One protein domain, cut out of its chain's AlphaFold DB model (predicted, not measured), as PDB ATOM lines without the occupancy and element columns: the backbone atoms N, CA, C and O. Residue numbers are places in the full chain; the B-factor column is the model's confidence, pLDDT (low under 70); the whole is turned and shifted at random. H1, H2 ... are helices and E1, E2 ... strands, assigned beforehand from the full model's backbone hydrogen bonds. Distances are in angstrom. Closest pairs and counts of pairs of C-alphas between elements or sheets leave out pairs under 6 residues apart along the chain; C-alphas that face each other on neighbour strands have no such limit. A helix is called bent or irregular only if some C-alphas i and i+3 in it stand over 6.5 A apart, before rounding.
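What this domain is: This is residues 160 to 235 of the 252 residues of the protein "p-loop containing nucleoside triphosphate hydrolase" of Venturia nashicola (UniProt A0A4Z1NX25). A small wall of two parallel strands, E1 and E2, has the helix H2 over one face, nearer E2, and the short helices H1 and H3 at the end where the strands begin. From the other end of the strands residues 214 to 222 lead far out to H4, and this loose arm makes much of the length. The printed part has 76 residues, with four named helices and two named strands in the order H1 E1 H2 H3 E2 H4, class mixed. The whole is loose, with a radius of gyration of the C-alphas of 15.5 A, and elongated, spanning 48 by 26 by 21 A.

Where its parts are: E1 is residues 183 to 187, 12.7 A long, and E2 is residues 209 to 213, 13.6 A long. H2, residues 189 to 200, is the longest helix, 16.6 A; it is irregular, with C-alphas 190 and 193 8.3 A apart. H1, residues 172 to 179, is 12.9 A long and begins at C-alpha 172 (39.850, 18.167, 0.673). It is neither bent nor irregular, but only just: C-alphas 174 and 177 are 6.2 A apart. H3 is residues 205 to 208, 5.3 A. H4, residues 223 to 229, 9.8 A, ends at C-alpha 229 (56.659, 4.701, 15.241).

How they stand to each other: E1 and E2 are parallel neighbours at 24 degrees; N 185 and O 210 are 2.9 A apart, and N 212 and O 185 are 2.9 A apart, within hydrogen-bond range. E1, H2 with H3, and E2 form a strand-helix-strand unit, two parallel neighbour strands with helices between them along the chain, and its crossover is right-handed. The closest C-alphas of H2 and E2 are those of Pro 189 and Gln 213, 5.1 A. The closest of H1 and E1 are those of Cys 177 and Val 183, 5.9 A. H1 and H3 touch, closest at the C-alphas of Cys 177 and His 208, 5.2 A. H1 and H2 are close but not clearly touching, with the C-alphas of Ala 174 and Tyr 199 7.7 A apart, at a steep tilt of 42 degrees, the same way. H4 is apart from H1, E1, H2 and H3. In H4 every O i to N i+4 pair is within hydrogen-bond range; in H2 it is 6 of 8, in H1 0 of 4, with 5 of 5 O i to N i+3 pairs, and H3 is too short for an i+4 pair.

The domain as a whole: The C-alphas farthest apart are those of Lys 207 and Asp 235, 49.5 A. The printed part has no cut. The link from E2 to H4 is short, with 9 residues; the other links between named elements are tight. Residues 160 to 171 hold no named element. The mean pLDDT of the printed part is 86.3; residues 166 to 168 and 230 to 235 are under 70.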
ATOM      1  N   VAL A 160      50.862  16.163   1.391       94.00
ATOM      2  CA  VAL A 160      49.803  16.348   2.388       94.00
ATOM      3  C   VAL A 160      49.676  15.081   3.221       94.00
ATOM      4  O   VAL A 160      49.356  14.013   2.700       94.00
ATOM      5  N   PHE A 161      49.901  15.214   4.526       92.25
ATOM      6  CA  PHE A 161      49.553  14.189   5.503       92.25
ATOM      7  C   PHE A 161      48.170  14.502   6.050       92.25
ATOM      8  O   PHE A 161      47.970  15.501   6.736       92.25
ATOM      9  N   HIS A 162      47.206  13.657   5.708       90.19
ATOM     10  CA  HIS A 162      45.831  13.818   6.137       90.19
ATOM     11  C   HIS A 162      45.516  12.832   7.259       90.19
ATOM     12  O   HIS A 162      45.713  11.627   7.109       90.19
ATOM     13  N   TYR A 163      45.015  13.369   8.366       87.31
ATOM     14  CA  TYR A 163      44.445  12.615   9.468       87.31
ATOM     15  C   TYR A 163      43.027  13.127   9.704       87.31
ATOM     16  O   TYR A 163      42.823  14.331   9.859       87.31
ATOM     17  N   ASP A 164      42.068  12.213   9.732       81.19
ATOM     18  CA  ASP A 164      40.688  12.478  10.114       81.19
ATOM     19  C   ASP A 164      40.194  11.300  10.958       81.19
ATOM     20  O   ASP A 164      40.493  10.145  10.654       81.19
ATOM     21  N   SER A 165      39.470  11.597  12.037       72.75
ATOM     22  CA  SER A 165      38.814  10.597  12.881       72.75
ATOM     23  C   SER A 165      37.566  10.004  12.226       72.75
ATOM     24  O   SER A 165      37.087   8.956  12.653       72.75
ATOM     25  N   MET A 166      37.006  10.684  11.223       63.53
ATOM     26  CA  MET A 166      35.839  10.222  10.481       63.53
ATOM     27  C   MET A 166      36.309   9.446   9.247       63.53
ATOM     28  O   MET A 166      36.647  10.039   8.222       63.53
ATOM     29  N   ASP A 167      36.266   8.112   9.318       57.31
ATOM     30  CA  ASP A 167      36.703   7.164   8.268       57.31
ATOM     31  C   ASP A 167      36.095   7.416   6.866       57.31
ATOM     32  O   ASP A 167      36.525   6.856   5.851       57.31
ATOM     33  N   SER A 168      35.069   8.264   6.788       55.16
ATOM     34  CA  SER A 168      34.274   8.556   5.604       55.16
ATOM     35  C   SER A 168      34.485   9.950   5.007       55.16
ATOM     36  O   SER A 168      33.839  10.244   3.998       55.16
ATOM     37  N   SER A 169      35.460  10.760   5.438       70.75
ATOM     38  CA  SER A 169      35.824  12.005   4.727       70.75
ATOM     39  C   SER A 169      36.977  11.784   3.726       70.75
ATOM     40  O   SER A 169      37.754  10.832   3.831       70.75
ATOM     41  N   HIS A 170      36.966  12.498   2.602       82.69
ATOM     42  CA  HIS A 170      38.084  12.488   1.654       82.69
ATOM     43  C   HIS A 170      38.954  13.699   1.976       82.69
ATOM     44  O   HIS A 170      38.433  14.720   2.416       82.69
ATOM     45  N   CYS A 171      40.259  13.606   1.729       89.31
ATOM     46  CA  CYS A 171      41.136  14.752   1.909       89.31
ATOM     47  C   CYS A 171      40.698  15.868   0.952       89.31
ATOM     48  O   CYS A 171      40.732  15.675  -0.264       89.31
ATOM     49  N   GLU A 172      40.308  17.027   1.482       88.81
ATOM     50  CA  GLU A 172      39.850  18.167   0.673       88.81
ATOM     51  C   GLU A 172      40.937  18.656  -0.296       88.81
ATOM     52  O   GLU A 172      40.624  19.073  -1.404       88.81
ATOM     53  N   ALA A 173      42.222  18.494   0.046       92.44
ATOM     54  CA  ALA A 173      43.326  18.797  -0.866       92.44
ATOM     55  C   ALA A 173      43.306  17.935  -2.145       92.44
ATOM     56  O   ALA A 173      43.879  18.319  -3.160       92.44
ATOM     57  N   ALA A 174      42.625  16.784  -2.150       93.75
ATOM     58  CA  ALA A 174      42.445  16.010  -3.376       93.75
ATOM     59  C   ALA A 174      41.540  16.722  -4.395       93.75
ATOM     60  O   ALA A 174      41.626  16.428  -5.587       93.75
ATOM     61  N   HIS A 175      40.715  17.681  -3.960       92.88
ATOM     62  CA  HIS A 175      39.849  18.470  -4.836       92.88
ATOM     63  C   HIS A 175      40.631  19.355  -5.818       92.88
ATOM     64  O   HIS A 175      40.089  19.751  -6.847       92.88
ATOM     65  N   LEU A 176      41.925  19.580  -5.569       93.75
ATOM     66  CA  LEU A 176      42.849  20.260  -6.482       93.75
ATOM     67  C   LEU A 176      42.900  19.624  -7.883       93.75
ATOM     68  O   LEU A 176      43.181  20.309  -8.865       93.75
ATOM     69  N   CYS A 177      42.561  18.333  -8.013       94.88
ATOM     70  CA  CYS A 177      42.449  17.674  -9.318       94.88
ATOM     71  C   CYS A 177      41.385  18.304 -10.241       94.88
ATOM     72  O   CYS A 177      41.506  18.219 -11.468       94.88
ATOM     73  N   SER A 178      40.387  18.989  -9.670       93.81
ATOM     74  CA  SER A 178      39.378  19.742 -10.424       93.81
ATOM     75  C   SER A 178      39.970  20.939 -11.173       93.81
ATOM     76  O   SER A 178      39.478  21.282 -12.243       93.81
ATOM     77  N   GLN A 179      41.069  21.507 -10.664       91.38
ATOM     78  CA  GLN A 179      41.788  22.646 -11.247       91.38
ATOM     79  C   GLN A 179      42.897  22.219 -12.225       91.38
ATOM     80  O   GLN A 179      43.724  23.027 -12.631       91.38
ATOM     81  N   GLY A 180      42.959  20.934 -12.597       91.94
ATOM     82  CA  GLY A 180      43.994  20.416 -13.503       91.94
ATOM     83  C   GLY A 180      45.299  19.998 -12.823       91.94
ATOM     84  O   GLY A 180      46.227  19.556 -13.502       91.94
ATOM     85  N   ILE A 181      45.382  20.093 -11.493       94.38
ATOM     86  CA  ILE A 181      46.582  19.725 -10.735       94.38
ATOM     87  C   ILE A 181      46.676  18.200 -10.627       94.38
ATOM     88  O   ILE A 181      45.719  17.526 -10.251       94.38
ATOM     89  N   GLN A 182      47.851  17.645 -10.925       96.06
ATOM     90  CA  GLN A 182      48.100  16.207 -10.819       96.06
ATOM     91  C   GLN A 182      48.197  15.776  -9.351       96.06
ATOM     92  O   GLN A 182      49.155  16.109  -8.653       96.06
ATOM     93  N   VAL A 183      47.227  14.986  -8.891       96.62
ATOM     94  CA  VAL A 183      47.126  14.503  -7.511       96.62
ATOM     95  C   VAL A 183      47.346  12.994  -7.451       96.62
ATOM     96  O   VAL A 183      46.677  12.203  -8.120       96.62
ATOM     97  N   LYS A 184      48.256  12.567  -6.573       97.19
ATOM     98  CA  LYS A 184      48.462  11.155  -6.234       97.19
ATOM     99  C   LYS A 184      48.055  10.912  -4.788       97.19
ATOM    100  O   LYS A 184      48.711  11.401  -3.874       97.19
ATOM    101  N   VAL A 185      47.008  10.119  -4.589       95.94
ATOM    102  CA  VAL A 185      46.523   9.748  -3.256       95.94
ATOM    103  C   VAL A 185      47.059   8.368  -2.900       95.94
ATOM    104  O   VAL A 185      46.771   7.382  -3.582       95.94
ATOM    105  N   LEU A 186      47.844   8.295  -1.828       95.19
ATOM    106  CA  LEU A 186      48.344   7.041  -1.275       95.19
ATOM    107  C   LEU A 186      47.455   6.624  -0.104       95.19
ATOM    108  O   LEU A 186      47.296   7.381   0.848       95.19
ATOM    109  N   VAL A 187      46.862   5.434  -0.182       92.56
ATOM    110  CA  VAL A 187      45.901   4.941   0.818       92.56
ATOM    111  C   VAL A 187      46.321   3.595   1.388       92.56
ATOM    112  O   VAL A 187      47.006   2.819   0.721       92.56
ATOM    113  N   SER A 188      45.881   3.289   2.611       89.69
ATOM    114  CA  SER A 188      46.111   1.974   3.218       89.69
ATOM    115  C   SER A 188      45.574   0.845   2.319       89.69
ATOM    116  O   SER A 188      44.437   0.952   1.838       89.69
ATOM    117  N   PRO A 189      46.333  -0.252   2.111       91.12
ATOM    118  CA  PRO A 189      45.877  -1.395   1.324       91.12
ATOM    119  C   PRO A 189      44.525  -1.955   1.790       91.12
ATOM    120  O   PRO A 189      43.717  -2.342   0.946       91.12
ATOM    121  N   SER A 190      44.249  -1.926   3.100       90.12
ATOM    122  CA  SER A 190      43.036  -2.487   3.714       90.12
ATOM    123  C   SER A 190      41.742  -1.750   3.353       90.12
ATOM    124  O   SER A 190      40.674  -2.345   3.424       90.12
ATOM    125  N   ASN A 191      41.818  -0.475   2.953       87.12
ATOM    126  CA  ASN A 191      40.648   0.347   2.603       87.12
ATOM    127  C   ASN A 191      40.730   0.904   1.167       87.12
ATOM    128  O   ASN A 191      40.099   1.906   0.822       87.12
ATOM    129  N   TYR A 192      41.546   0.272   0.314       92.44
ATOM    130  CA  TYR A 192      41.844   0.783  -1.024       92.44
ATOM    131  C   TYR A 192      40.599   0.929  -1.900       92.44
ATOM    132  O   TYR A 192      40.415   1.977  -2.507       92.44
ATOM    133  N   GLN A 193      39.742  -0.095  -1.969       93.31
ATOM    134  CA  GLN A 193      38.608  -0.089  -2.899       93.31
ATOM    135  C   GLN A 193      37.580   0.987  -2.550       93.31
ATOM    136  O   GLN A 193      37.159   1.740  -3.426       93.31
ATOM    137  N   THR A 194      37.239   1.122  -1.267       92.00
ATOM    138  CA  THR A 194      36.324   2.160  -0.778       92.00
ATOM    139  C   THR A 194      36.844   3.552  -1.118       92.00
ATOM    140  O   THR A 194      36.123   4.366  -1.696       92.00
ATOM    141  N   LEU A 195      38.118   3.827  -0.807       91.38
ATOM    142  CA  LEU A 195      38.716   5.135  -1.064       91.38
ATOM    143  C   LEU A 195      38.903   5.391  -2.559       91.38
ATOM    144  O   LEU A 195      38.675   6.509  -3.005       91.38
ATOM    145  N   LYS A 196      39.240   4.374  -3.357       93.94
ATOM    146  CA  LYS A 196      39.345   4.503  -4.813       93.94
ATOM    147  C   LYS A 196      38.025   4.944  -5.435       93.94
ATOM    148  O   LYS A 196      38.021   5.910  -6.191       93.94
ATOM    149  N   THR A 197      36.925   4.271  -5.099       93.38
ATOM    150  CA  THR A 197      35.589   4.637  -5.593       93.38
ATOM    151  C   THR A 197      35.235   6.058  -5.179       93.38
ATOM    152  O   THR A 197      34.798   6.853  -6.001       93.38
ATOM    153  N   LYS A 198      35.497   6.404  -3.919       92.19
ATOM    154  CA  LYS A 198      35.176   7.713  -3.354       92.19
ATOM    155  C   LYS A 198      35.976   8.865  -3.964       92.19
ATOM    156  O   LYS A 198      35.391   9.866  -4.348       92.19
ATOM    157  N   TYR A 199      37.296   8.745  -4.085       94.19
ATOM    158  CA  TYR A 199      38.102   9.767  -4.769       94.19
ATOM    159  C   TYR A 199      37.782   9.829  -6.270       94.19
ATOM    160  O   TYR A 199      37.930  10.882  -6.879       94.19
ATOM    161  N   GLY A 200      37.305   8.726  -6.854       93.56
ATOM    162  CA  GLY A 200      36.840   8.676  -8.238       93.56
ATOM    163  C   GLY A 200      35.602   9.531  -8.518       93.56
ATOM    164  O   GLY A 200      35.389   9.884  -9.671       93.56
ATOM    165  N   THR A 201      34.817   9.915  -7.502       93.50
ATOM    166  CA  THR A 201      33.662  10.812  -7.697       93.50
ATOM    167  C   THR A 201      34.046  12.292  -7.719       93.50
ATOM    168  O   THR A 201      33.165  13.138  -7.867       93.50
ATOM    169  N   LEU A 202      35.324  12.637  -7.518       93.56
ATOM    170  CA  LEU A 202      35.755  14.031  -7.529       93.56
ATOM    171  C   LEU A 202      35.768  14.601  -8.957       93.56
ATOM    172  O   LEU A 202      36.185  13.915  -9.896       93.56
ATOM    173  N   PRO A 203      35.376  15.874  -9.142       94.06
ATOM    174  CA  PRO A 203      35.509  16.544 -10.430       94.06
ATOM    175  C   PRO A 203      36.968  16.538 -10.901       94.06
ATOM    176  O   PRO A 203      37.867  16.891 -10.147       94.06
ATOM    177  N   GLY A 204      37.211  16.128 -12.148       93.50
ATOM    178  CA  GLY A 204      38.565  16.049 -12.713       93.50
ATOM    179  C   GLY A 204      39.367  14.802 -12.314       93.50
ATOM    180  O   GLY A 204      40.474  14.616 -12.830       93.50
ATOM    181  N   ALA A 205      38.817  13.913 -11.477       94.06
ATOM    182  CA  ALA A 205      39.534  12.737 -10.987       94.06
ATOM    183  C   ALA A 205      39.998  11.795 -12.104       94.06
ATOM    184  O   ALA A 205      41.123  11.308 -12.067       94.06
ATOM    185  N   GLU A 206      39.170  11.588 -13.130       93.94
ATOM    186  CA  GLU A 206      39.477  10.688 -14.249       93.94
ATOM    187  C   GLU A 206      40.781  11.047 -14.982       93.94
ATOM    188  O   GLU A 206      41.450  10.164 -15.516       93.94
ATOM    189  N   LYS A 207      41.148  12.337 -15.008       95.56
ATOM    190  CA  LYS A 207      42.309  12.851 -15.753       95.56
ATOM    191  C   LYS A 207      43.489  13.219 -14.864       95.56
ATOM    192  O   LYS A 207      44.633  13.080 -15.295       95.56
ATOM    193  N   HIS A 208      43.224  13.721 -13.660       96.56
ATOM    194  CA  HIS A 208      44.252  14.347 -12.827       96.56
ATOM    195  C   HIS A 208      44.419  13.682 -11.457       96.56
ATOM    196  O   HIS A 208      45.238  14.145 -10.669       96.56
ATOM    197  N   LEU A 209      43.683  12.606 -11.144       97.19
ATOM    198  CA  LEU A 209      43.781  11.925  -9.852       97.19
ATOM    199  C   LEU A 209      44.130  10.445 -10.006       97.19
ATOM    200  O   LEU A 209      43.478   9.686 -10.721       97.19
ATOM    201  N   LYS A 210      45.138   9.996  -9.250       97.31
ATOM    202  CA  LYS A 210      45.507   8.579  -9.158       97.31
ATOM    203  C   LYS A 210      45.519   8.102  -7.711       97.31
ATOM    204  O   LYS A 210      46.322   8.571  -6.909       97.31
ATOM    205  N   VAL A 211      44.692   7.102  -7.402       96.19
ATOM    206  CA  VAL A 211      44.702   6.414  -6.101       96.19
ATOM    207  C   VAL A 211      45.590   5.173  -6.169       96.19
ATOM    208  O   VAL A 211      45.382   4.297  -7.015       96.19
ATOM    209  N   GLN A 212      46.567   5.071  -5.268       96.31
ATOM    210  CA  GLN A 212      47.481   3.930  -5.163       96.31
ATOM    211  C   GLN A 212      47.560   3.418  -3.724       96.31
ATOM    212  O   GLN A 212      47.390   4.168  -2.768       96.31
ATOM    213  N   GLN A 213      47.835   2.126  -3.575       95.19
ATOM    214  CA  GLN A 213      48.095   1.535  -2.268       95.19
ATOM    215  C   GLN A 213      49.458   1.995  -1.744       95.19
ATOM    216  O   GLN A 213      50.458   1.953  -2.466       95.19
ATOM    217  N   LEU A 214      49.490   2.420  -0.486       92.81
ATOM    218  CA  LEU A 214      50.705   2.743   0.243       92.81
ATOM    219  C   LEU A 214      51.305   1.453   0.808       92.81
ATOM    220  O   LEU A 214      50.798   0.900   1.781       92.81
ATOM    221  N   TRP A 215      52.399   0.994   0.210       89.44
ATOM    222  CA  TRP A 215      53.177  -0.129   0.721       89.44
ATOM    223  C   TRP A 215      54.445   0.390   1.391       89.44
ATOM    224  O   TRP A 215      55.241   1.098   0.774       89.44
ATOM    225  N   LEU A 216      54.646   0.020   2.654       84.12
ATOM    226  CA  LEU A 216      55.918   0.229   3.333       84.12
ATOM    227  C   LEU A 216      56.816  -0.965   3.025       84.12
ATOM    228  O   LEU A 216      56.472  -2.107   3.317       84.12
ATOM    229  N   HIS A 217      57.966  -0.703   2.413       84.12
ATOM    230  CA  HIS A 217      58.926  -1.761   2.145       84.12
ATOM    231  C   HIS A 217      59.552  -2.243   3.459       84.12
ATOM    232  O   HIS A 217      59.953  -1.426   4.289       84.12
ATOM    233  N   GLY A 218      59.673  -3.562   3.644       80.12
ATOM    234  CA  GLY A 218      60.186  -4.152   4.887       80.12
ATOM    235  C   GLY A 218      61.583  -3.654   5.267       80.12
ATOM    236  O   GLY A 218      61.857  -3.441   6.443       80.12
ATOM    237  N   SER A 219      62.439  -3.343   4.285       84.12
ATOM    238  CA  SER A 219      63.766  -2.764   4.561       84.12
ATOM    239  C   SER A 219      63.712  -1.362   5.185       84.12
ATOM    240  O   SER A 219      64.683  -0.927   5.800       84.12
ATOM    241  N   HIS A 220      62.598  -0.639   5.042       82.06
ATOM    242  CA  HIS A 220      62.404   0.687   5.633       82.06
ATOM    243  C   HIS A 220      61.822   0.618   7.049       82.06
ATOM    244  O   HIS A 220      61.826   1.632   7.748       82.06
ATOM    245  N   LEU A 221      61.345  -0.556   7.467       81.06
ATOM    246  CA  LEU A 221      60.783  -0.851   8.782       81.06
ATOM    247  C   LEU A 221      61.824  -1.580   9.643       81.06
ATOM    248  O   LEU A 221      61.615  -2.699  10.099       81.06
ATOM    249  N   ASN A 222      62.983  -0.949   9.846       84.69
ATOM    250  CA  ASN A 222      63.975  -1.473  10.780       84.69
ATOM    251  C   ASN A 222      63.495  -1.314  12.238       84.69
ATOM    252  O   ASN A 222      62.588  -0.533  12.536       84.69
ATOM    253  N   THR A 223      64.118  -2.050  13.158       81.31
ATOM    254  CA  THR A 223      63.717  -2.073  14.573       81.31
ATOM    255  C   THR A 223      63.703  -0.682  15.209       81.31
ATOM    256  O   THR A 223      62.796  -0.384  15.977       81.31
ATOM    257  N   GLU A 224      64.659   0.188  14.872       82.81
ATOM    258  CA  GLU A 224      64.723   1.568  15.373       82.81
ATOM    259  C   GLU A 224      63.510   2.397  14.923       82.81
ATOM    260  O   GLU A 224      62.842   3.026  15.742       82.81
ATOM    261  N   ARG A 225      63.168   2.364  13.631       81.50
ATOM    262  CA  ARG A 225      62.016   3.093  13.085       81.50
ATOM    263  C   ARG A 225      60.696   2.539  13.592       81.50
ATOM    264  O   ARG A 225      59.810   3.328  13.889       81.50
ATOM    265  N   ILE A 226      60.567   1.217  13.731       81.06
ATOM    266  CA  ILE A 226      59.377   0.616  14.345       81.06
ATOM    267  C   ILE A 226      59.270   1.068  15.806       81.06
ATOM    268  O   ILE A 226      58.197   1.499  16.208       81.06
ATOM    269  N   LYS A 227      60.358   1.060  16.591       76.44
ATOM    270  CA  LYS A 227      60.356   1.575  17.976       76.44
ATOM    271  C   LYS A 227      59.910   3.038  18.053       76.44
ATOM    272  O   LYS A 227      59.042   3.354  18.862       76.44
ATOM    273  N   ARG A 228      60.416   3.896  17.159       77.75
ATOM    274  CA  ARG A 228      59.997   5.307  17.062       77.75
ATOM    275  C   ARG A 228      58.539   5.474  16.642       77.75
ATOM    276  O   ARG A 228      57.831   6.275  17.241       77.75
ATOM    277  N   LEU A 229      58.072   4.715  15.648       74.19
ATOM    278  CA  LEU A 229      56.659   4.701  15.241       74.19
ATOM    279  C   LEU A 229      55.756   4.210  16.367       74.19
ATOM    280  O   LEU A 229      54.625   4.663  16.493       74.19
ATOM    281  N   MET A 230      56.274   3.306  17.195       68.19
ATOM    282  CA  MET A 230      55.591   2.836  18.381       68.19
ATOM    283  C   MET A 230      55.680   3.824  19.551       68.19
ATOM    284  O   MET A 230      55.232   3.486  20.631       68.19
ATOM    285  N   ALA A 231      56.266   5.013  19.385       66.94
ATOM    286  CA  ALA A 231      56.467   5.980  20.465       66.94
ATOM    287  C   ALA A 231      57.128   5.381  21.727       66.94
ATOM    288  O   ALA A 231      56.898   5.870  22.832       66.94
ATOM    289  N   PHE A 232      57.964   4.342  21.577       65.44
ATOM    290  CA  PHE A 232      58.905   3.979  22.635       65.44
ATOM    291  C   PHE A 232      59.941   5.097  22.679       65.44
ATOM    292  O   PHE A 232      60.799   5.183  21.796       65.44
ATOM    293  N   GLY A 233      59.814   5.986  23.659       59.38
ATOM    294  CA  GLY A 233      60.907   6.878  24.009       59.38
ATOM    295  C   GLY A 233      62.055   6.038  24.557       59.38
ATOM    296  O   GLY A 233      61.820   4.994  25.169       59.38
ATOM    297  N   ASP A 234      63.290   6.493  24.360       57.16
ATOM    298  CA  ASP A 234      64.469   5.804  24.895       57.16
ATOM    299  C   ASP A 234      64.430   5.688  26.443       57.16
ATOM    300  O   ASP A 234      65.090   4.815  27.000       57.16
ATOM    301  N   ASP A 235      63.558   6.469  27.107       57.25
ATOM    302  CA  ASP A 235      63.345   6.515  28.564       57.25
ATOM    303  C   ASP A 235      61.969   5.992  29.046       57.25
ATOM    304  O   ASP A 235      61.655   6.070  30.237       57.25
TER     305      ASP A 235